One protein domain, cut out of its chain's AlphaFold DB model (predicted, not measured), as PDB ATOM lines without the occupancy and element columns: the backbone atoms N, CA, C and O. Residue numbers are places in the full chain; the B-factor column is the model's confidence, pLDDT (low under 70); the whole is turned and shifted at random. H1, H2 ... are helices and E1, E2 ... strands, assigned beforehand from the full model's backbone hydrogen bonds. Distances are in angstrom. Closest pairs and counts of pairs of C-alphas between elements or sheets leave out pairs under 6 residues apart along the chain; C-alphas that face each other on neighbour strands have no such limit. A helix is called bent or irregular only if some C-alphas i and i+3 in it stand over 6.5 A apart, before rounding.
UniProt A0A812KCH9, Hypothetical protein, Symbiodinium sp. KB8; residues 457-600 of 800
ATOM      1  N   SER A 457      13.839  54.544 -46.970       84.06
ATOM      2  CA  SER A 457      13.056  53.679 -46.065       84.06
ATOM      3  C   SER A 457      13.134  52.195 -46.441       84.06
ATOM      4  O   SER A 457      13.313  51.354 -45.569       84.06
ATOM      5  N   LYS A 458      13.108  51.876 -47.744       85.44
ATOM      6  CA  LYS A 458      13.321  50.509 -48.251       85.44
ATOM      7  C   LYS A 458      14.663  49.912 -47.814       85.44
ATOM      8  O   LYS A 458      14.699  48.748 -47.451       85.44
ATOM      9  N   PHE A 459      15.744  50.694 -47.836       86.25
ATOM     10  CA  PHE A 459      17.064  50.227 -47.402       86.25
ATOM     11  C   PHE A 459      17.085  49.982 -45.891       86.25
ATOM     12  O   PHE A 459      17.587  48.956 -45.452       86.25
ATOM     13  N   GLN A 460      16.504  50.891 -45.100       88.12
ATOM     14  CA  GLN A 460      16.404  50.729 -43.644       88.12
ATOM     15  C   GLN A 460      15.641  49.448 -43.285       88.12
ATOM     16  O   GLN A 460      16.153  48.630 -42.528       88.12
ATOM     17  N   GLN A 461      14.495  49.214 -43.932       89.56
ATOM     18  CA  GLN A 461      13.724  47.982 -43.787       89.56
ATOM     19  C   GLN A 461      14.530  46.737 -44.202       89.56
ATOM     20  O   GLN A 461      14.554  45.760 -43.465       89.56
ATOM     21  N   SER A 462      15.264  46.773 -45.321       89.75
ATOM     22  CA  SER A 462      16.123  45.650 -45.740       89.75
ATOM     23  C   SER A 462      17.268  45.351 -44.758       89.75
ATOM     24  O   SER A 462      17.639  44.189 -44.591       89.75
ATOM     25  N   ILE A 463      17.812  46.368 -44.076       90.75
ATOM     26  CA  ILE A 463      18.781  46.185 -42.984       90.75
ATOM     27  C   ILE A 463      18.108  45.533 -41.768       90.75
ATOM     28  O   ILE A 463      18.665  44.591 -41.206       90.75
ATOM     29  N   GLU A 464      16.917  45.987 -41.372       91.75
ATOM     30  CA  GLU A 464      16.149  45.415 -40.254       91.75
ATOM     31  C   GLU A 464      15.747  43.954 -40.514       91.75
ATOM     32  O   GLU A 464      15.953  43.095 -39.652       91.75
ATOM     33  N   ASP A 465      15.270  43.643 -41.723       92.50
ATOM     34  CA  ASP A 465      14.973  42.282 -42.180       92.50
ATOM     35  C   ASP A 465      16.242  41.408 -42.172       92.50
ATOM     36  O   ASP A 465      16.226  40.275 -41.685       92.50
ATOM     37  N   GLY A 466      17.375  41.950 -42.638       92.38
ATOM     38  CA  GLY A 466      18.682  41.289 -42.600       92.38
ATOM     39  C   GLY A 466      19.173  40.984 -41.180       92.38
ATOM     40  O   GLY A 466      19.666  39.885 -40.920       92.38
ATOM     41  N   ILE A 467      18.977  41.909 -40.233       93.94
ATOM     42  CA  ILE A 467      19.230  41.686 -38.799       93.94
ATOM     43  C   ILE A 467      18.276  40.611 -38.257       93.94
ATOM     44  O   ILE A 467      18.688  39.757 -37.473       93.94
ATOM     45  N   GLY A 468      17.016  40.599 -38.700       94.56
ATOM     46  CA  GLY A 468      16.050  39.543 -38.393       94.56
ATOM     47  C   GLY A 468      16.530  38.154 -38.826       94.56
ATOM     48  O   GLY A 468      16.451  37.212 -38.036       94.56
ATOM     49  N   ILE A 469      17.080  38.034 -40.038       93.00
ATOM     50  CA  ILE A 469      17.683  36.795 -40.551       93.00
ATOM     51  C   ILE A 469      18.868  36.370 -39.679       93.00
ATOM     52  O   ILE A 469      18.887  35.228 -39.219       93.00
ATOM     53  N   LEU A 470      19.809  37.280 -39.391       92.88
ATOM     54  CA  LEU A 470      20.972  36.988 -38.543       92.88
ATOM     55  C   LEU A 470      20.550  36.506 -37.148       92.88
ATOM     56  O   LEU A 470      21.014  35.466 -36.696       92.88
ATOM     57  N   VAL A 471      19.640  37.207 -36.466       95.25
ATOM     58  CA  VAL A 471      19.167  36.812 -35.125       95.25
ATOM     59  C   VAL A 471      18.462  35.450 -35.139       95.25
ATOM     60  O   VAL A 471      18.564  34.698 -34.172       95.25
ATOM     61  N   ASN A 472      17.763  35.106 -36.224       94.50
ATOM     62  CA  ASN A 472      17.061  33.827 -36.344       94.50
ATOM     63  C   ASN A 472      17.970  32.643 -36.708       94.50
ATOM     64  O   ASN A 472      17.603  31.509 -36.407       94.50
ATOM     65  N   LYS A 473      19.123  32.908 -37.332       92.69
ATOM     66  CA  LYS A 473      20.154  31.928 -37.716       92.69
ATOM     67  C   LYS A 473      21.320  31.819 -36.721       92.69
ATOM     68  O   LYS A 473      22.325  31.173 -37.009       92.69
ATOM     69  N   MET A 474      21.180  32.445 -35.554       93.44
ATOM     70  CA  MET A 474      22.112  32.310 -34.440       93.44
ATOM     71  C   MET A 474      21.946  30.948 -33.754       93.44
ATOM     72  O   MET A 474      20.896  30.657 -33.180       93.44
ATOM     73  N   GLU A 475      23.010  30.155 -33.720       92.94
ATOM     74  CA  GLU A 475      23.125  28.962 -32.886       92.94
ATOM     75  C   GLU A 475      23.638  29.345 -31.487       92.94
ATOM     76  O   GLU A 475      24.710  29.936 -31.343       92.94
ATOM     77  N   ARG A 476      22.899  28.995 -30.427       94.75
ATOM     78  CA  ARG A 476      23.356  29.155 -29.036       94.75
ATOM     79  C   ARG A 476      24.018  27.865 -28.552       94.75
ATOM     80  O   ARG A 476      23.322  26.917 -28.195       94.75
ATOM     81  N   VAL A 477      25.343  27.870 -28.433       95.38
ATOM     82  CA  VAL A 477      26.104  26.752 -27.856       95.38
ATOM     83  C   VAL A 477      26.355  27.029 -26.377       95.38
ATOM     84  O   VAL A 477      27.046  27.984 -26.020       95.38
ATOM     85  N   VAL A 478      25.764  26.218 -25.497       96.50
ATOM     86  CA  VAL A 478      25.927  26.353 -24.041       96.50
ATOM     87  C   VAL A 478      27.200  25.640 -23.592       96.50
ATOM     88  O   VAL A 478      27.395  24.466 -23.897       96.50
ATOM     89  N   VAL A 479      28.048  26.343 -22.846       96.38
ATOM     90  CA  VAL A 479      29.333  25.841 -22.336       96.38
ATOM     91  C   VAL A 479      29.490  26.149 -20.848       96.38
ATOM     92  O   VAL A 479      28.892  27.096 -20.339       96.38
ATOM     93  N   ALA A 480      30.300  25.362 -20.136       95.25
ATOM     94  CA  ALA A 480      30.644  25.662 -18.744       95.25
ATOM     95  C   ALA A 480      31.506  26.936 -18.653       95.25
ATOM     96  O   ALA A 480      31.191  27.856 -17.899       95.25
ATOM     97  N   GLU A 481      32.530  27.018 -19.502       95.38
ATOM     98  CA  GLU A 481      33.435  28.156 -19.660       95.38
ATOM     99  C   GLU A 481      33.629  28.446 -21.158       95.38
ATOM    100  O   GLU A 481      33.452  27.557 -21.994       95.38
ATOM    101  N   LEU A 482      33.962  29.689 -21.518       95.62
ATOM    102  CA  LEU A 482      34.272  30.039 -22.906       95.62
ATOM    103  C   LEU A 482      35.569  29.336 -23.358       95.62
ATOM    104  O   LEU A 482      36.548  29.370 -22.611       95.62
ATOM    105  N   PRO A 483      35.617  28.742 -24.568       94.81
ATOM    106  CA  PRO A 483      36.854  28.198 -25.125       94.81
ATOM    107  C   PRO A 483      37.973  29.245 -25.181       94.81
ATOM    108  O   PRO A 483      37.713  30.416 -25.449       94.81
ATOM    109  N   GLU A 484      39.229  28.832 -25.018       94.19
ATOM    110  CA  GLU A 484      40.357  29.778 -24.995       94.19
ATOM    111  C   GLU A 484      40.501  30.564 -26.312       94.19
ATOM    112  O   GLU A 484      40.765  31.763 -26.309       94.19
ATOM    113  N   SER A 485      40.198  29.924 -27.448       91.94
ATOM    114  CA  SER A 485      40.125  30.583 -28.760       91.94
ATOM    115  C   SER A 485      39.009  31.629 -28.866       91.94
ATOM    116  O   SER A 485      39.137  32.578 -29.635       91.94
ATOM    117  N   VAL A 486      37.925  31.477 -28.099       92.31
ATOM    118  CA  VAL A 486      36.817  32.440 -28.001       92.31
ATOM    119  C   VAL A 486      37.208  33.612 -27.099       92.31
ATOM    120  O   VAL A 486      36.930  34.751 -27.460       92.31
ATOM    121  N   LYS A 487      37.911  33.368 -25.983       93.75
ATOM    122  CA  LYS A 487      38.451  34.440 -25.123       93.75
ATOM    123  C   LYS A 487      39.462  35.309 -25.877       93.75
ATOM    124  O   LYS A 487      39.260  36.515 -25.984       93.75
ATOM    125  N   ALA A 488      40.472  34.693 -26.495       91.25
ATOM    126  CA  ALA A 488      41.483  35.401 -27.283       91.25
ATOM    127  C   ALA A 488      40.862  36.191 -28.456       91.25
ATOM    128  O   ALA A 488      41.296  37.298 -28.777       91.25
ATOM    129  N   TYR A 489      39.799  35.659 -29.074       90.12
ATOM    130  CA  TYR A 489      39.040  36.396 -30.082       90.12
ATOM    131  C   TYR A 489      38.262  37.580 -29.482       90.12
ATOM    132  O   TYR A 489      38.284  38.660 -30.063       90.12
ATOM    133  N   GLN A 490      37.624  37.430 -28.314       91.44
ATOM    134  CA  GLN A 490      36.971  38.549 -27.620       91.44
ATOM    135  C   GLN A 490      37.956  39.666 -27.248       91.44
ATOM    136  O   GLN A 490      37.611  40.831 -27.407       91.44
ATOM    137  N   GLU A 491      39.168  39.339 -26.797       90.25
ATOM    138  CA  GLU A 491      40.219  40.317 -26.468       90.25
ATOM    139  C   GLU A 491      40.712  41.074 -27.714       90.25
ATOM    140  O   GLU A 491      40.825  42.305 -27.716       90.25
ATOM    141  N   SER A 492      40.918  40.351 -28.820       87.44
ATOM    142  CA  SER A 492      41.211  40.946 -30.129       87.44
ATOM    143  C   SER A 492      40.081  41.876 -30.595       87.44
ATOM    144  O   SER A 492      40.334  43.013 -31.003       87.44
ATOM    145  N   GLN A 493      38.821  41.445 -30.464       88.19
ATOM    146  CA  GLN A 493      37.660  42.250 -30.840       88.19
ATOM    147  C   GLN A 493      37.407  43.436 -29.899       88.19
ATOM    148  O   GLN A 493      36.960  44.465 -30.388       88.19
ATOM    149  N   ASP A 494      37.712  43.374 -28.597       90.00
ATOM    150  CA  ASP A 494      37.616  44.546 -27.704       90.00
ATOM    151  C   ASP A 494      38.641  45.615 -28.087       90.00
ATOM    152  O   ASP A 494      38.318  46.803 -28.169       90.00
ATOM    153  N   THR A 495      39.860  45.192 -28.421       85.69
ATOM    154  CA  THR A 495      40.915  46.086 -28.912       85.69
ATOM    155  C   THR A 495      40.473  46.777 -30.206       85.69
ATOM    156  O   THR A 495      40.472  48.007 -30.304       85.69
ATOM    157  N   MET A 496      39.983  46.004 -31.175       84.50
ATOM    158  CA  MET A 496      39.502  46.529 -32.454       84.50
ATOM    159  C   MET A 496      38.230  47.382 -32.315       84.50
ATOM    160  O   MET A 496      38.097  48.413 -32.977       84.50
ATOM    161  N   LEU A 497      37.312  47.015 -31.418       86.25
ATOM    162  CA  LEU A 497      36.106  47.785 -31.114       86.25
ATOM    163  C   LEU A 497      36.430  49.071 -30.347       86.25
ATOM    164  O   LEU A 497      35.736  50.064 -30.535       86.25
ATOM    165  N   THR A 498      37.496  49.102 -29.544       84.56
ATOM    166  CA  THR A 498      38.007  50.334 -28.920       84.56
ATOM    167  C   THR A 498      38.445  51.334 -29.986       84.56
ATOM    168  O   THR A 498      38.033  52.494 -29.940       84.56
ATOM    169  N   LEU A 499      39.206  50.875 -30.984       78.62
ATOM    170  CA  LEU A 499      39.643  51.701 -32.114       78.62
ATOM    171  C   LEU A 499      38.467  52.128 -33.014       78.62
ATOM    172  O   LEU A 499      38.422  53.267 -33.473       78.62
ATOM    173  N   ALA A 500      37.499  51.236 -33.251       77.75
ATOM    174  CA  ALA A 500      36.388  51.470 -34.177       77.75
ATOM    175  C   ALA A 500      35.179  52.212 -33.577       77.75
ATOM    176  O   ALA A 500      34.433  52.859 -34.310       77.75
ATOM    177  N   ALA A 501      34.930  52.107 -32.269       67.12
ATOM    178  CA  ALA A 501      33.775  52.729 -31.616       67.12
ATOM    179  C   ALA A 501      34.055  54.133 -31.067       67.12
ATOM    180  O   ALA A 501      33.098  54.868 -30.807       67.12
ATOM    181  N   GLY A 502      35.325  54.490 -30.846       68.06
ATOM    182  CA  GLY A 502      35.696  55.730 -30.170       68.06
ATOM    183  C   GLY A 502      34.940  55.887 -28.844       68.06
ATOM    184  O   GLY A 502      34.926  54.983 -28.009       68.06
ATOM    185  N   SER A 503      34.260  57.022 -28.677       61.16
ATOM    186  CA  SER A 503      33.430  57.344 -27.507       61.16
ATOM    187  C   SER A 503      31.933  57.017 -27.663       61.16
ATOM    188  O   SER A 503      31.142  57.385 -26.798       61.16
ATOM    189  N   SER A 504      31.514  56.356 -28.751       75.75
ATOM    190  CA  SER A 504      30.086  56.195 -29.089       75.75
ATOM    191  C   SER A 504      29.363  55.017 -28.416       75.75
ATOM    192  O   SER A 504      28.135  54.984 -28.441       75.75
ATOM    193  N   LEU A 505      30.090  54.078 -27.797       85.38
ATOM    194  CA  LEU A 505      29.528  52.979 -26.999       85.38
ATOM    195  C   LEU A 505      30.010  53.082 -25.548       85.38
ATOM    196  O   LEU A 505      31.212  53.221 -25.312       85.38
ATOM    197  N   THR A 506      29.101  52.954 -24.577       88.62
ATOM    198  CA  THR A 506      29.483  52.854 -23.155       88.62
ATOM    199  C   THR A 506      30.201  51.523 -22.866       88.62
ATOM    200  O   THR A 506      30.058  50.572 -23.645       88.62
ATOM    201  N   PRO A 507      30.947  51.392 -21.751       90.31
ATOM    202  CA  PRO A 507      31.581  50.125 -21.370       90.31
ATOM    203  C   PRO A 507      30.592  48.951 -21.280       90.31
ATOM    204  O   PRO A 507      30.905  47.836 -21.692       90.31
ATOM    205  N   GLU A 508      29.370  49.198 -20.808       92.12
ATOM    206  CA  GLU A 508      28.300  48.201 -20.674       92.12
ATOM    207  C   GLU A 508      27.758  47.778 -22.044       92.12
ATOM    208  O   GLU A 508      27.590  46.586 -22.307       92.12
ATOM    209  N   GLN A 509      27.537  48.747 -22.937       92.94
ATOM    210  CA  GLN A 509      27.115  48.501 -24.318       92.94
ATOM    211  C   GLN A 509      28.177  47.710 -25.086       92.94
ATOM    212  O   GLN A 509      27.864  46.725 -25.754       92.94
ATOM    213  N   ARG A 510      29.451  48.090 -24.938       92.44
ATOM    214  CA  ARG A 510      30.581  47.368 -25.526       92.44
ATOM    215  C   ARG A 510      30.656  45.933 -25.003       92.44
ATOM    216  O   ARG A 510      30.755  44.997 -25.794       92.44
ATOM    217  N   LYS A 511      30.516  45.747 -23.688       93.69
ATOM    218  CA  LYS A 511      30.467  44.426 -23.049       93.69
ATOM    219  C   LYS A 511      29.296  43.582 -23.556       93.69
ATOM    220  O   LYS A 511      29.473  42.381 -23.731       93.69
ATOM    221  N   LEU A 512      28.127  44.170 -23.837       95.12
ATOM    222  CA  LEU A 512      27.011  43.455 -24.469       95.12
ATOM    223  C   LEU A 512      27.366  42.991 -25.891       95.12
ATOM    224  O   LEU A 512      27.184  41.813 -26.195       95.12
ATOM    225  N   VAL A 513      27.908  43.881 -26.729       94.38
ATOM    226  CA  VAL A 513      28.336  43.571 -28.108       94.38
ATOM    227  C   VAL A 513      29.350  42.421 -28.124       94.38
ATOM    228  O   VAL A 513      29.113  41.405 -28.776       94.38
ATOM    229  N   LEU A 514      30.427  42.525 -27.340       93.75
ATOM    230  CA  LEU A 514      31.483  41.507 -27.262       93.75
ATOM    231  C   LEU A 514      31.009  40.191 -26.635       93.75
ATOM    232  O   LEU A 514      31.484  39.121 -27.009       93.75
ATOM    233  N   ARG A 515      30.065  40.241 -25.685       95.25
ATOM    234  CA  ARG A 515      29.458  39.041 -25.090       95.25
ATOM    235  C   ARG A 515      28.610  38.276 -26.102       95.25
ATOM    236  O   ARG A 515      28.647  37.051 -26.094       95.25
ATOM    237  N   MET A 516      27.845  38.970 -26.948       95.81
ATOM    238  CA  MET A 516      27.005  38.304 -27.947       95.81
ATOM    239  C   MET A 516      27.828  37.789 -29.131       95.81
ATOM    240  O   MET A 516      27.684  36.628 -29.507       95.81
ATOM    241  N   PHE A 517      28.721  38.613 -29.683       93.50
ATOM    242  CA  PHE A 517      29.469  38.321 -30.911       93.50
ATOM    243  C   PHE A 517      30.866  37.755 -30.619       93.50
ATOM    244  O   PHE A 517      31.878  38.289 -31.062       93.50
ATOM    245  N   ASN A 518      30.910  36.678 -29.833       93.00
ATOM    246  CA  ASN A 518      32.146  36.131 -29.266       93.00
ATOM    247  C   ASN A 518      32.827  35.023 -30.092       93.00
ATOM    248  O   ASN A 518      33.968  34.675 -29.811       93.00
ATOM    249  N   GLY A 519      32.166  34.463 -31.107       88.19
ATOM    250  CA  GLY A 519      32.794  33.519 -32.038       88.19
ATOM    251  C   GLY A 519      33.550  34.218 -33.176       88.19
ATOM    252  O   GLY A 519      33.114  35.272 -33.630       88.19
ATOM    253  N   ASN A 520      34.618  33.590 -33.680       86.12
ATOM    254  CA  ASN A 520      35.269  33.962 -34.943       86.12
ATOM    255  C   ASN A 520      34.550  33.295 -36.126       86.12
ATOM    256  O   ASN A 520      34.681  32.081 -36.316       86.12
ATOM    257  N   TRP A 521      33.826  34.075 -36.932       76.94
ATOM    258  CA  TRP A 521      33.018  33.528 -38.027       76.94
ATOM    259  C   TRP A 521      33.713  33.506 -39.392       76.94
ATOM    260  O   TRP A 521      33.139  33.022 -40.369       76.94
ATOM    261  N   GLU A 522      34.950  33.994 -39.467       68.75
ATOM    262  CA  GLU A 522      35.812  33.803 -40.639       68.75
ATOM    263  C   GLU A 522      36.473  32.412 -40.616       68.75
ATOM    264  O   GLU A 522      36.956  31.923 -41.638       68.75
ATOM    265  N   SER A 523      36.443  31.724 -39.465       62.38
ATOM    266  CA  SER A 523      36.838  30.319 -39.361       62.38
ATOM    267  C   SER A 523      35.817  29.391 -40.043       62.38
ATOM    268  O   SER A 523      34.606  29.596 -39.963       62.38
ATOM    269  N   ALA A 524      36.309  28.346 -40.718       50.69
ATOM    270  CA  ALA A 524      35.618  27.600 -41.784       50.69
ATOM    271  C   ALA A 524      34.372  26.754 -41.403       50.69
ATOM    272  O   ALA A 524      34.026  25.820 -42.127       50.69
ATOM    273  N   ARG A 525      33.697  27.033 -40.279       47.53
ATOM    274  CA  ARG A 525      32.432  26.383 -39.875       47.53
ATOM    275  C   ARG A 525      31.185  27.236 -40.105       47.53
ATOM    276  O   ARG A 525      30.111  26.667 -40.259       47.53
ATOM    277  N   SER A 526      31.303  28.559 -40.150       53.31
ATOM    278  CA  SER A 526      30.178  29.468 -40.399       53.31
ATOM    279  C   SER A 526      30.108  29.852 -41.869       53.31
ATOM    280  O   SER A 526      30.994  30.519 -42.406       53.31
ATOM    281  N   ASN A 527      29.015  29.474 -42.530       65.56
ATOM    282  CA  ASN A 527      28.741  29.915 -43.888       65.56
ATOM    283  C   ASN A 527      28.186  31.349 -43.837       65.56
ATOM    284  O   ASN A 527      26.979  31.570 -43.926       65.56
ATOM    285  N   TRP A 528      29.066  32.337 -43.636       66.25
ATOM    286  CA  TRP A 528      28.693  33.742 -43.406       66.25
ATOM    287  C   TRP A 528      27.793  34.314 -44.514       66.25
ATOM    288  O   TRP A 528      26.916  35.130 -44.241       66.25
ATOM    289  N   GLN A 529      27.933  33.823 -45.751       72.81
ATOM    290  CA  GLN A 529      27.076  34.165 -46.893       72.81
ATOM    291  C   GLN A 529      25.604  33.769 -46.681       72.81
ATOM    292  O   GLN A 529      24.700  34.388 -47.241       72.81
ATOM    293  N   GLN A 530      25.357  32.751 -45.856       80.31
ATOM    294  CA  GLN A 530      24.034  32.274 -45.458       80.31
ATOM    295  C   GLN A 530      23.542  32.915 -44.149       80.31
ATOM    296  O   GLN A 530      22.388  32.686 -43.784       80.31
ATOM    297  N   GLY A 531      24.365  33.726 -43.471       82.38
ATOM    298  CA  GLY A 531      24.017  34.432 -42.233       82.38
ATOM    299  C   GLY A 531      23.985  33.552 -40.980       82.38
ATOM    300  O   GLY A 531      23.307  33.902 -40.020       82.38
ATOM    301  N   GLU A 532      24.663  32.402 -41.000       88.00
ATOM    302  CA  GLU A 532      24.702  31.427 -39.899       88.00
ATOM    303  C   GLU A 532      25.914  31.657 -39.000       88.00
ATOM    304  O   GLU A 532      27.026  31.866 -39.491       88.00
ATOM    305  N   TRP A 533      25.693  31.636 -37.682       90.25
ATOM    306  CA  TRP A 533      26.717  31.990 -36.703       90.25
ATOM    307  C   TRP A 533      26.463  31.427 -35.309       90.25
ATOM    308  O   TRP A 533      25.326  31.151 -34.938       90.25
ATOM    309  N   THR A 534      27.526  31.327 -34.510       91.56
ATOM    310  CA  THR A 534      27.481  30.740 -33.166       91.56
ATOM    311  C   THR A 534      27.700  31.790 -32.074       91.56
ATOM    312  O   THR A 534      28.690  32.526 -32.092       91.56
ATOM    313  N   HIS A 535      26.804  31.810 -31.087       94.50
ATOM    314  CA  HIS A 535      26.967  32.493 -29.805       94.50
ATOM    315  C   HIS A 535      27.360  31.480 -28.719       94.50
ATOM    316  O   HIS A 535      26.587  30.576 -28.387       94.50
ATOM    317  N   TRP A 536      28.545  31.654 -28.128       95.69
ATOM    318  CA  TRP A 536      29.025  30.823 -27.025       95.69
ATOM    319  C   TRP A 536      28.470  31.345 -25.696       95.69
ATOM    320  O   TRP A 536      28.861  32.407 -25.211       95.69
ATOM    321  N   CYS A 537      27.539  30.604 -25.102       96.69
ATOM    322  CA  CYS A 537      26.805  30.999 -23.906       96.69
ATOM    323  C   CYS A 537      27.350  30.275 -22.667       96.69
ATOM    324  O   CYS A 537      26.975  29.133 -22.397       96.69
ATOM    325  N   CYS A 538      28.188  30.952 -21.882       94.62
ATOM    326  CA  CYS A 538      28.621  30.460 -20.572       94.62
ATOM    327  C   CYS A 538      27.529  30.603 -19.489       94.62
ATOM    328  O   CYS A 538      26.493  31.254 -19.694       94.62
ATOM    329  N   ALA A 539      27.758  30.005 -18.315       91.44
ATOM    330  CA  ALA A 539      26.881  30.160 -17.156       91.44
ATOM    331  C   ALA A 539      26.688  31.650 -16.795       91.44
ATOM    332  O   ALA A 539      27.644  32.414 -16.702       91.44
ATOM    333  N   GLY A 540      25.433  32.076 -16.621       89.12
ATOM    334  CA  GLY A 540      25.083  33.478 -16.350       89.12
ATOM    335  C   GLY A 540      25.062  34.415 -17.571       89.12
ATOM    336  O   GLY A 540      24.693  35.577 -17.413       89.12
ATOM    337  N   CYS A 541      25.393  33.950 -18.784       93.75
ATOM    338  CA  CYS A 541      25.342  34.784 -19.993       93.75
ATOM    339  C   CYS A 541      23.903  35.046 -20.477       93.75
ATOM    340  O   CYS A 541      23.467  36.194 -20.550       93.75
ATOM    341  N   CYS A 542      23.161  33.983 -20.808       96.00
ATOM    342  CA  CYS A 542      21.770  34.036 -21.267       96.00
ATOM    343  C   CYS A 542      20.980  32.881 -20.640       96.00
ATOM    344  O   CYS A 542      21.389  31.726 -20.760       96.00
ATOM    345  N   ALA A 543      19.837  33.174 -20.012       94.81
ATOM    346  CA  ALA A 543      19.029  32.158 -19.326       94.81
ATOM    347  C   ALA A 543      18.248  31.237 -20.287       94.81
ATOM    348  O   ALA A 543      18.020  30.073 -19.972       94.81
ATOM    349  N   SER A 544      17.882  31.722 -21.477       96.06
ATOM    350  CA  SER A 544      17.193  30.940 -22.511       96.06
ATOM    351  C   SER A 544      17.667  31.323 -23.915       96.06
ATOM    352  O   SER A 544      18.350  32.333 -24.102       96.06
ATOM    353  N   GLU A 545      17.287  30.523 -24.912       95.31
ATOM    354  CA  GLU A 545      17.530  30.851 -26.318       95.31
ATOM    355  C   GLU A 545      16.803  32.141 -26.735       95.31
ATOM    356  O   GLU A 545      17.407  33.019 -27.348       95.31
ATOM    357  N   GLU A 546      15.547  32.323 -26.318       96.56
ATOM    358  CA  GLU A 546      14.778  33.543 -26.597       96.56
ATOM    359  C   GLU A 546      15.469  34.797 -26.030       96.56
ATOM    360  O   GLU A 546      15.592  35.810 -26.721       96.56
ATOM    361  N   ILE A 547      15.996  34.709 -24.803       96.62
ATOM    362  CA  ILE A 547      16.775  35.789 -24.183       96.62
ATOM    363  C   ILE A 547      18.057  36.049 -24.979       96.62
ATOM    364  O   ILE A 547      18.361  37.207 -25.245       96.62
ATOM    365  N   SER A 548      18.758  35.010 -25.448       96.75
ATOM    366  CA  SER A 548      19.942  35.207 -26.298       96.75
ATOM    367  C   SER A 548      19.610  35.874 -27.637       96.75
ATOM    368  O   SER A 548      20.317  36.792 -28.038       96.75
ATOM    369  N   ARG A 549      18.494  35.514 -28.293       97.31
ATOM    370  CA  ARG A 549      18.030  36.168 -29.532       97.31
ATOM    371  C   ARG A 549      17.651  37.633 -29.281       97.31
ATOM    372  O   ARG A 549      17.961  38.503 -30.096       97.31
ATOM    373  N   ARG A 550      17.028  37.932 -28.136       96.94
ATOM    374  CA  ARG A 550      16.697  39.302 -27.709       96.94
ATOM    375  C   ARG A 550      17.958  40.135 -27.456       96.94
ATOM    376  O   ARG A 550      18.062  41.232 -27.993       96.94
ATOM    377  N   SER A 551      18.931  39.589 -26.725       97.12
ATOM    378  CA  SER A 551      20.229  40.230 -26.473       97.12
ATOM    379  C   SER A 551      21.074  40.381 -27.741       97.12
ATOM    380  O   SER A 551      21.753  41.390 -27.894       97.12
ATOM    381  N   ALA A 552      20.998  39.439 -28.687       96.56
ATOM    382  CA  ALA A 552      21.625  39.567 -30.001       96.56
ATOM    383  C   ALA A 552      20.997  40.714 -30.804       96.56
ATOM    384  O   ALA A 552      21.724  41.542 -31.346       96.56
ATOM    385  N   ARG A 553      19.659  40.825 -30.833       96.12
ATOM    386  CA  ARG A 553      18.966  41.963 -31.461       96.12
ATOM    387  C   ARG A 553      19.349  43.294 -30.812       96.12
ATOM    388  O   ARG A 553      19.576  44.259 -31.527       96.12
ATOM    389  N   GLU A 554      19.463  43.346 -29.488       95.56
ATOM    390  CA  GLU A 554      19.941  44.534 -28.771       95.56
ATOM    391  C   GLU A 554      21.395  44.882 -29.142       95.56
ATOM    392  O   GLU A 554      21.689  46.034 -29.451       95.56
ATOM    393  N   ALA A 555      22.288  43.891 -29.217       95.00
ATOM    394  CA  ALA A 555      23.672  44.077 -29.652       95.00
ATOM    395  C   ALA A 555      23.786  44.521 -31.127       95.00
ATOM    396  O   ALA A 555      24.625  45.362 -31.448       95.00
ATOM    397  N   PHE A 556      22.916  44.032 -32.017       94.44
ATOM    398  CA  PHE A 556      22.800  44.533 -33.391       94.44
ATOM    399  C   PHE A 556      22.313  45.974 -33.439       94.44
ATOM    400  O   PHE A 556      22.890  46.781 -34.167       94.44
ATOM    401  N   SER A 557      21.296  46.307 -32.638       91.62
ATOM    402  CA  SER A 557      20.865  47.688 -32.472       91.62
ATOM    403  C   SER A 557      22.046  48.546 -32.030       91.62
ATOM    404  O   SER A 557      22.300  49.537 -32.694       91.62
ATOM    405  N   LEU A 558      22.823  48.154 -31.008       91.00
ATOM    406  CA  LEU A 558      24.028  48.879 -30.565       91.00
ATOM    407  C   LEU A 558      25.070  49.083 -31.678       91.00
ATOM    408  O   LEU A 558      25.580  50.194 -31.831       91.00
ATOM    409  N   LEU A 559      25.381  48.050 -32.470       88.81
ATOM    410  CA  LEU A 559      26.328  48.172 -33.586       88.81
ATOM    411  C   LEU A 559      25.854  49.185 -34.636       88.81
ATOM    412  O   LEU A 559      26.644  50.028 -35.070       88.81
ATOM    413  N   PHE A 560      24.574  49.109 -35.007       88.06
ATOM    414  CA  PHE A 560      23.996  49.807 -36.156       88.06
ATOM    415  C   PHE A 560      23.073  50.988 -35.801       88.06
ATOM    416  O   PHE A 560      22.377  51.478 -36.692       88.06
ATOM    417  N   GLN A 561      23.080  51.479 -34.550       72.19
ATOM    418  CA  GLN A 561      22.178  52.547 -34.077       72.19
ATOM    419  C   GLN A 561      22.125  53.745 -35.025       72.19
ATOM    420  O   GLN A 561      23.147  54.147 -35.582       72.19
ATOM    421  N   SER A 562      20.923  54.330 -35.128       72.88
ATOM    422  CA  SER A 562      20.623  55.637 -35.731       72.88
ATOM    423  C   SER A 562      21.506  55.973 -36.937       72.88
ATOM    424  O   SER A 562      22.510  56.672 -36.782       72.88
ATOM    425  N   PHE A 563      21.112  55.474 -38.118       81.50
ATOM    426  CA  PHE A 563      21.810  55.649 -39.399       81.50
ATOM    427  C   PHE A 563      22.568  56.992 -39.475       81.50
ATOM    428  O   PHE A 563      21.919  58.045 -39.486       81.50
ATOM    429  N   PRO A 564      23.917  56.989 -39.493       80.81
ATOM    430  CA  PRO A 564      24.707  58.206 -39.388       80.81
ATOM    431  C   PRO A 564      24.367  59.217 -40.484       80.81
ATOM    432  O   PRO A 564      24.162  58.882 -41.654       80.81
ATOM    433  N   SER A 565      24.341  60.487 -40.087       84.00
ATOM    434  CA  SER A 565      24.122  61.614 -40.991       84.00
ATOM    435  C   SER A 565      25.146  61.645 -42.129       84.00
ATOM    436  O   SER A 565      26.310  61.293 -41.951       84.00
ATOM    437  N   GLU A 566      24.710  62.133 -43.294       84.06
ATOM    438  CA  GLU A 566      25.541  62.237 -44.498       84.06
ATOM    439  C   GLU A 566      26.863  62.977 -44.218       84.06
ATOM    440  O   GLU A 566      26.823  64.121 -43.752       84.06
ATOM    441  N   PRO A 567      28.023  62.355 -44.499       84.25
ATOM    442  CA  PRO A 567      29.317  62.932 -44.169       84.25
ATOM    443  C   PRO A 567      29.654  64.078 -45.138       84.25
ATOM    444  O   PRO A 567      29.863  63.897 -46.339       84.25
ATOM    445  N   LEU A 568      29.690  65.311 -44.624       77.62
ATOM    446  CA  LEU A 568      29.780  66.527 -45.442       77.62
ATOM    447  C   LEU A 568      31.231  66.983 -45.618       77.62
ATOM    448  O   LEU A 568      31.753  67.738 -44.801       77.62
ATOM    449  N   LEU A 569      31.887  66.574 -46.711       69.56
ATOM    450  CA  LEU A 569      33.316  66.843 -46.973       69.56
ATOM    451  C   LEU A 569      33.724  68.330 -46.856       69.56
ATOM    452  O   LEU A 569      34.851  68.639 -46.480       69.56
ATOM    453  N   TYR A 570      32.820  69.264 -47.162       58.75
ATOM    454  CA  TYR A 570      33.098  70.707 -47.115       58.75
ATOM    455  C   TYR A 570      33.085  71.315 -45.699       58.75
ATOM    456  O   TYR A 570      33.598  72.415 -45.513       58.75
ATOM    457  N   ARG A 571      32.500  70.620 -44.713       60.34
ATOM    458  CA  ARG A 571      32.420  71.035 -43.296       60.34
ATOM    459  C   ARG A 571      33.004  70.008 -42.326       60.34
ATOM    460  O   ARG A 571      32.932  70.221 -41.128       60.34
ATOM    461  N   TRP A 572      33.467  68.869 -42.836       69.00
ATOM    462  CA  TRP A 572      33.782  67.651 -42.084       69.00
ATOM    463  C   TRP A 572      32.689  67.157 -41.108       69.00
ATOM    464  O   TRP A 572      32.916  66.247 -40.313       69.00
ATOM    465  N   LYS A 573      31.464  67.699 -41.191       72.88
ATOM    466  CA  LYS A 573      30.351  67.324 -40.309       72.88
ATOM    467  C   LYS A 573      30.016  65.847 -40.550       72.88
ATOM    468  O   LYS A 573      29.857  65.439 -41.699       72.88
ATOM    469  N   HIS A 574      29.903  65.085 -39.464       80.69
ATOM    470  CA  HIS A 574      29.520  63.667 -39.427       80.69
ATOM    471  C   HIS A 574      30.508  62.641 -40.015       80.69
ATOM    472  O   HIS A 574      30.187  61.459 -39.984       80.69
ATOM    473  N   TRP A 575      31.711  63.022 -40.470       84.06
ATOM    474  CA  TRP A 575      32.682  62.038 -40.986       84.06
ATOM    475  C   TRP A 575      33.119  61.011 -39.938       84.06
ATOM    476  O   TRP A 575      33.041  59.824 -40.219       84.06
ATOM    477  N   GLU A 576      33.532  61.431 -38.739       81.19
ATOM    478  CA  GLU A 576      33.985  60.486 -37.701       81.19
ATOM    479  C   GLU A 576      32.871  59.524 -37.251       81.19
ATOM    480  O   GLU A 576      33.088  58.324 -37.395       81.19
ATOM    481  N   PRO A 577      31.659  59.973 -36.846       83.62
ATOM    482  CA  PRO A 577      30.570  59.049 -36.513       83.62
ATOM    483  C   PRO A 577      30.198  58.099 -37.657       83.62
ATOM    484  O   PRO A 577      29.799  56.965 -37.407       83.62
ATOM    485  N   PHE A 578      30.322  58.546 -38.912       89.06
ATOM    486  CA  PHE A 578      30.065  57.703 -40.075       89.06
ATOM    487  C   PHE A 578      31.153  56.633 -40.254       89.06
ATOM    488  O   PHE A 578      30.833  55.460 -40.429       89.06
ATOM    489  N   LEU A 579      32.431  57.018 -40.185       89.25
ATOM    490  CA  LEU A 579      33.565  56.094 -40.288       89.25
ATOM    491  C   LEU A 579      33.565  55.078 -39.136       89.25
ATOM    492  O   LEU A 579      33.726  53.892 -39.397       89.25
ATOM    493  N   GLU A 580      33.314  55.520 -37.899       88.12
ATOM    494  CA  GLU A 580      33.155  54.654 -36.722       88.12
ATOM    495  C   GLU A 580      31.999  53.655 -36.913       88.12
ATOM    496  O   GLU A 580      32.180  52.455 -36.719       88.12
ATOM    497  N   TRP A 581      30.816  54.115 -37.347       90.12
ATOM    498  CA  TRP A 581      29.655  53.247 -37.600       90.12
ATOM    499  C   TRP A 581      29.951  52.179 -38.664       90.12
ATOM    500  O   TRP A 581      29.674  50.998 -38.447       90.12
ATOM    501  N   VAL A 582      30.560  52.568 -39.793       91.31
ATOM    502  CA  VAL A 582      30.916  51.623 -40.865       91.31
ATOM    503  C   VAL A 582      31.986  50.645 -40.385       91.31
ATOM    504  O   VAL A 582      31.853  49.442 -40.604       91.31
ATOM    505  N   LEU A 583      33.029  51.138 -39.712       90.06
ATOM    506  CA  LEU A 583      34.144  50.312 -39.268       90.06
ATOM    507  C   LEU A 583      33.700  49.285 -38.223       90.06
ATOM    508  O   LEU A 583      34.016  48.110 -38.392       90.06
ATOM    509  N   ARG A 584      32.897  49.674 -37.217       89.44
ATOM    510  CA  ARG A 584      32.290  48.724 -36.260       89.44
ATOM    511  C   ARG A 584      31.537  47.605 -36.972       89.44
ATOM    512  O   ARG A 584      31.710  46.439 -36.634       89.44
ATOM    513  N   GLY A 585      30.722  47.967 -37.962       89.50
ATOM    514  CA  GLY A 585      29.929  47.020 -38.736       89.50
ATOM    515  C   GLY A 585      30.754  46.058 -39.599       89.50
ATOM    516  O   GLY A 585      30.262  44.985 -39.931       89.50
ATOM    517  N   ILE A 586      31.983  46.418 -39.976       88.81
ATOM    518  CA  ILE A 586      32.881  45.556 -40.761       88.81
ATOM    519  C   ILE A 586      33.774  44.701 -39.860       88.81
ATOM    520  O   ILE A 586      33.933  43.513 -40.115       88.81
ATOM    521  N   VAL A 587      34.368  45.309 -38.837       85.62
ATOM    522  CA  VAL A 587      35.359  44.683 -37.953       85.62
ATOM    523  C   VAL A 587      34.734  43.585 -37.096       85.62
ATOM    524  O   VAL A 587      35.305  42.505 -36.970       85.62
ATOM    525  N   ILE A 588      33.536  43.830 -36.561       87.06
ATOM    526  CA  ILE A 588      32.809  42.843 -35.763       87.06
ATOM    527  C   ILE A 588      32.146  41.848 -36.724       87.06
ATOM    528  O   ILE A 588      31.074  42.117 -37.268       87.06
ATOM    529  N   ASN A 589      32.808  40.709 -36.953       84.50
ATOM    530  CA  ASN A 589      32.317  39.567 -37.742       84.50
ATOM    531  C   ASN A 589      31.770  39.900 -39.156       84.50
ATOM    532  O   ASN A 589      30.944  39.168 -39.699       84.50
ATOM    533  N   GLY A 590      32.203  41.003 -39.781       86.69
ATOM    534  CA  GLY A 590      31.817  41.344 -41.156       86.69
ATOM    535  C   GLY A 590      30.335  41.680 -41.367       86.69
ATOM    536  O   GLY A 590      29.893  41.737 -42.517       86.69
ATOM    537  N   PHE A 591      29.553  41.913 -40.308       89.94
ATOM    538  CA  PHE A 591      28.091  42.032 -40.373       89.94
ATOM    539  C   PHE A 591      27.559  42.983 -41.446       89.94
ATOM    540  O   PHE A 591      26.607  42.658 -42.156       89.94
ATOM    541  N   LEU A 592      28.171  44.158 -41.590       91.00
ATOM    542  CA  LEU A 592      27.754  45.157 -42.564       91.00
ATOM    543  C   LEU A 592      27.933  44.646 -44.000       91.00
ATOM    544  O   LEU A 592      27.078  44.916 -44.839       91.00
ATOM    545  N   LYS A 593      28.977  43.849 -44.281       89.12
ATOM    546  CA  LYS A 593      29.188  43.217 -45.597       89.12
ATOM    547  C   LYS A 593      28.028  42.272 -45.941       89.12
ATOM    548  O   LYS A 593      27.520  42.303 -47.065       89.12
ATOM    549  N   PHE A 594      27.566  41.482 -44.966       89.06
ATOM    550  CA  PHE A 594      26.390  40.619 -45.119       89.06
ATOM    551  C   PHE A 594      25.105  41.434 -45.322       89.06
ATOM    552  O   PHE A 594      24.394  41.225 -46.303       89.06
ATOM    553  N   LEU A 595      24.823  42.395 -44.437       91.31
ATOM    554  CA  LEU A 595      23.590  43.189 -44.471       91.31
ATOM    555  C   LEU A 595      23.452  43.995 -45.773       91.31
ATOM    556  O   LEU A 595      22.385  44.007 -46.385       91.31
ATOM    557  N   ILE A 596      24.542  44.596 -46.253       89.38
ATOM    558  CA  ILE A 596      24.581  45.311 -47.539       89.38
ATOM    559  C   ILE A 596      24.329  44.352 -48.708       89.38
ATOM    560  O   ILE A 596      23.619  44.709 -49.645       89.38
ATOM    561  N   THR A 597      24.850  43.124 -48.637       87.94
ATOM    562  CA  THR A 597      24.608  42.085 -49.649       87.94
ATOM    563  C   THR A 597      23.145  41.632 -49.683       87.94
ATOM    564  O   THR A 597      22.634  41.350 -50.762       87.94
ATOM    565  N   GLN A 598      22.431  41.634 -48.549       86.31
ATOM    566  CA  GLN A 598      20.977  41.400 -48.537       86.31
ATOM    567  C   GLN A 598      20.170  42.594 -49.078       86.31
ATOM    568  O   GLN A 598      19.103  42.394 -49.652       86.31
ATOM    569  N   CYS A 599      20.682  43.822 -48.933       86.50
ATOM    570  CA  CYS A 599      20.064  45.036 -49.482       86.50
ATOM    571  C   CYS A 599      20.300  45.222 -50.991       86.50
ATOM    572  O   CYS A 599      19.613  46.027 -51.626       86.50
ATOM    573  N   ALA A 600      21.298  44.544 -51.562       83.81
ATOM    574  CA  ALA A 600      21.648  44.671 -52.968       83.81
ATOM    575  C   ALA A 600      20.600  44.002 -53.882       83.81
ATOM    576  O   ALA A 600      20.087  42.928 -53.555       83.81
TER     577      ALA A 600
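This is residues 457 to 600 of the 800 residues of the protein "Hypothetical protein" of Symbiodinium sp. KB8 (UniProt A0A812KCH9). Six helices make an irregular ring of contacts, in the order H1, H4, H3, H2, H5, H6 and back to H1, with H5 and H6 meeting only at the corner. A small parallel sheet, E1 beside E2, lies toward one end of the long axis; the loop of residues 561 to 574 reaches the other end. The printed part has 144 residues, in the order H1 E1 H2 H3 E2 H4 H5 H6, and is mostly helix. It is compact, with a radius of gyration of the C-alphas of 15.3 A, yet elongated, spanning 53 by 30 by 27 A.

E1, residues 474 to 478, and E2, residues 533 to 537, are parallel at 30 degrees; N 475 and O 533 are 2.8 A apart, within hydrogen-bond range. H2, residues 484 to 501, and H3, residues 507 to 516, form a helical hairpin, closest at C-alphas 490 and 514, 6.2 A. E1, H2, H3 and E2 form a strand-helix-strand unit, parallel strands joined through helices, with a left-handed crossover. H4, residues 545 to 560, touches H3 at a steep tilt of 55 degrees, closest at C-alphas 555 and 513, 4.9 A. H5, residues 575 to 587, touches H2 at a shallow tilt of 14 degrees, opposite ways, closest at C-alphas 580 and 500, 5.2 A. H6, residues 591 to 599, touches H1, residues 457 to 472, closest at C-alphas 599 and 462, 5.5 A. In all six helices every O i to N i+4 pair is within hydrogen-bond range.

H1 begins at C-alpha 457 (13.056, 53.679, -46.065) and measures 22.5 A; H2 measures 24.8 A, with a kink of 25 degrees near residue 495; H4 measures 22.3 A. H6 ends at C-alpha 599 (20.064, 45.036, -49.482).

The C-alphas farthest apart, of Ala 480 and Tyr 570, are 53.3 A apart. The printed part has no cut. The links H3 to E2 and H4 to H5 are long. The pLDDT is under 70 at residues 501 to 503, 522 to 528 and 569 to 572.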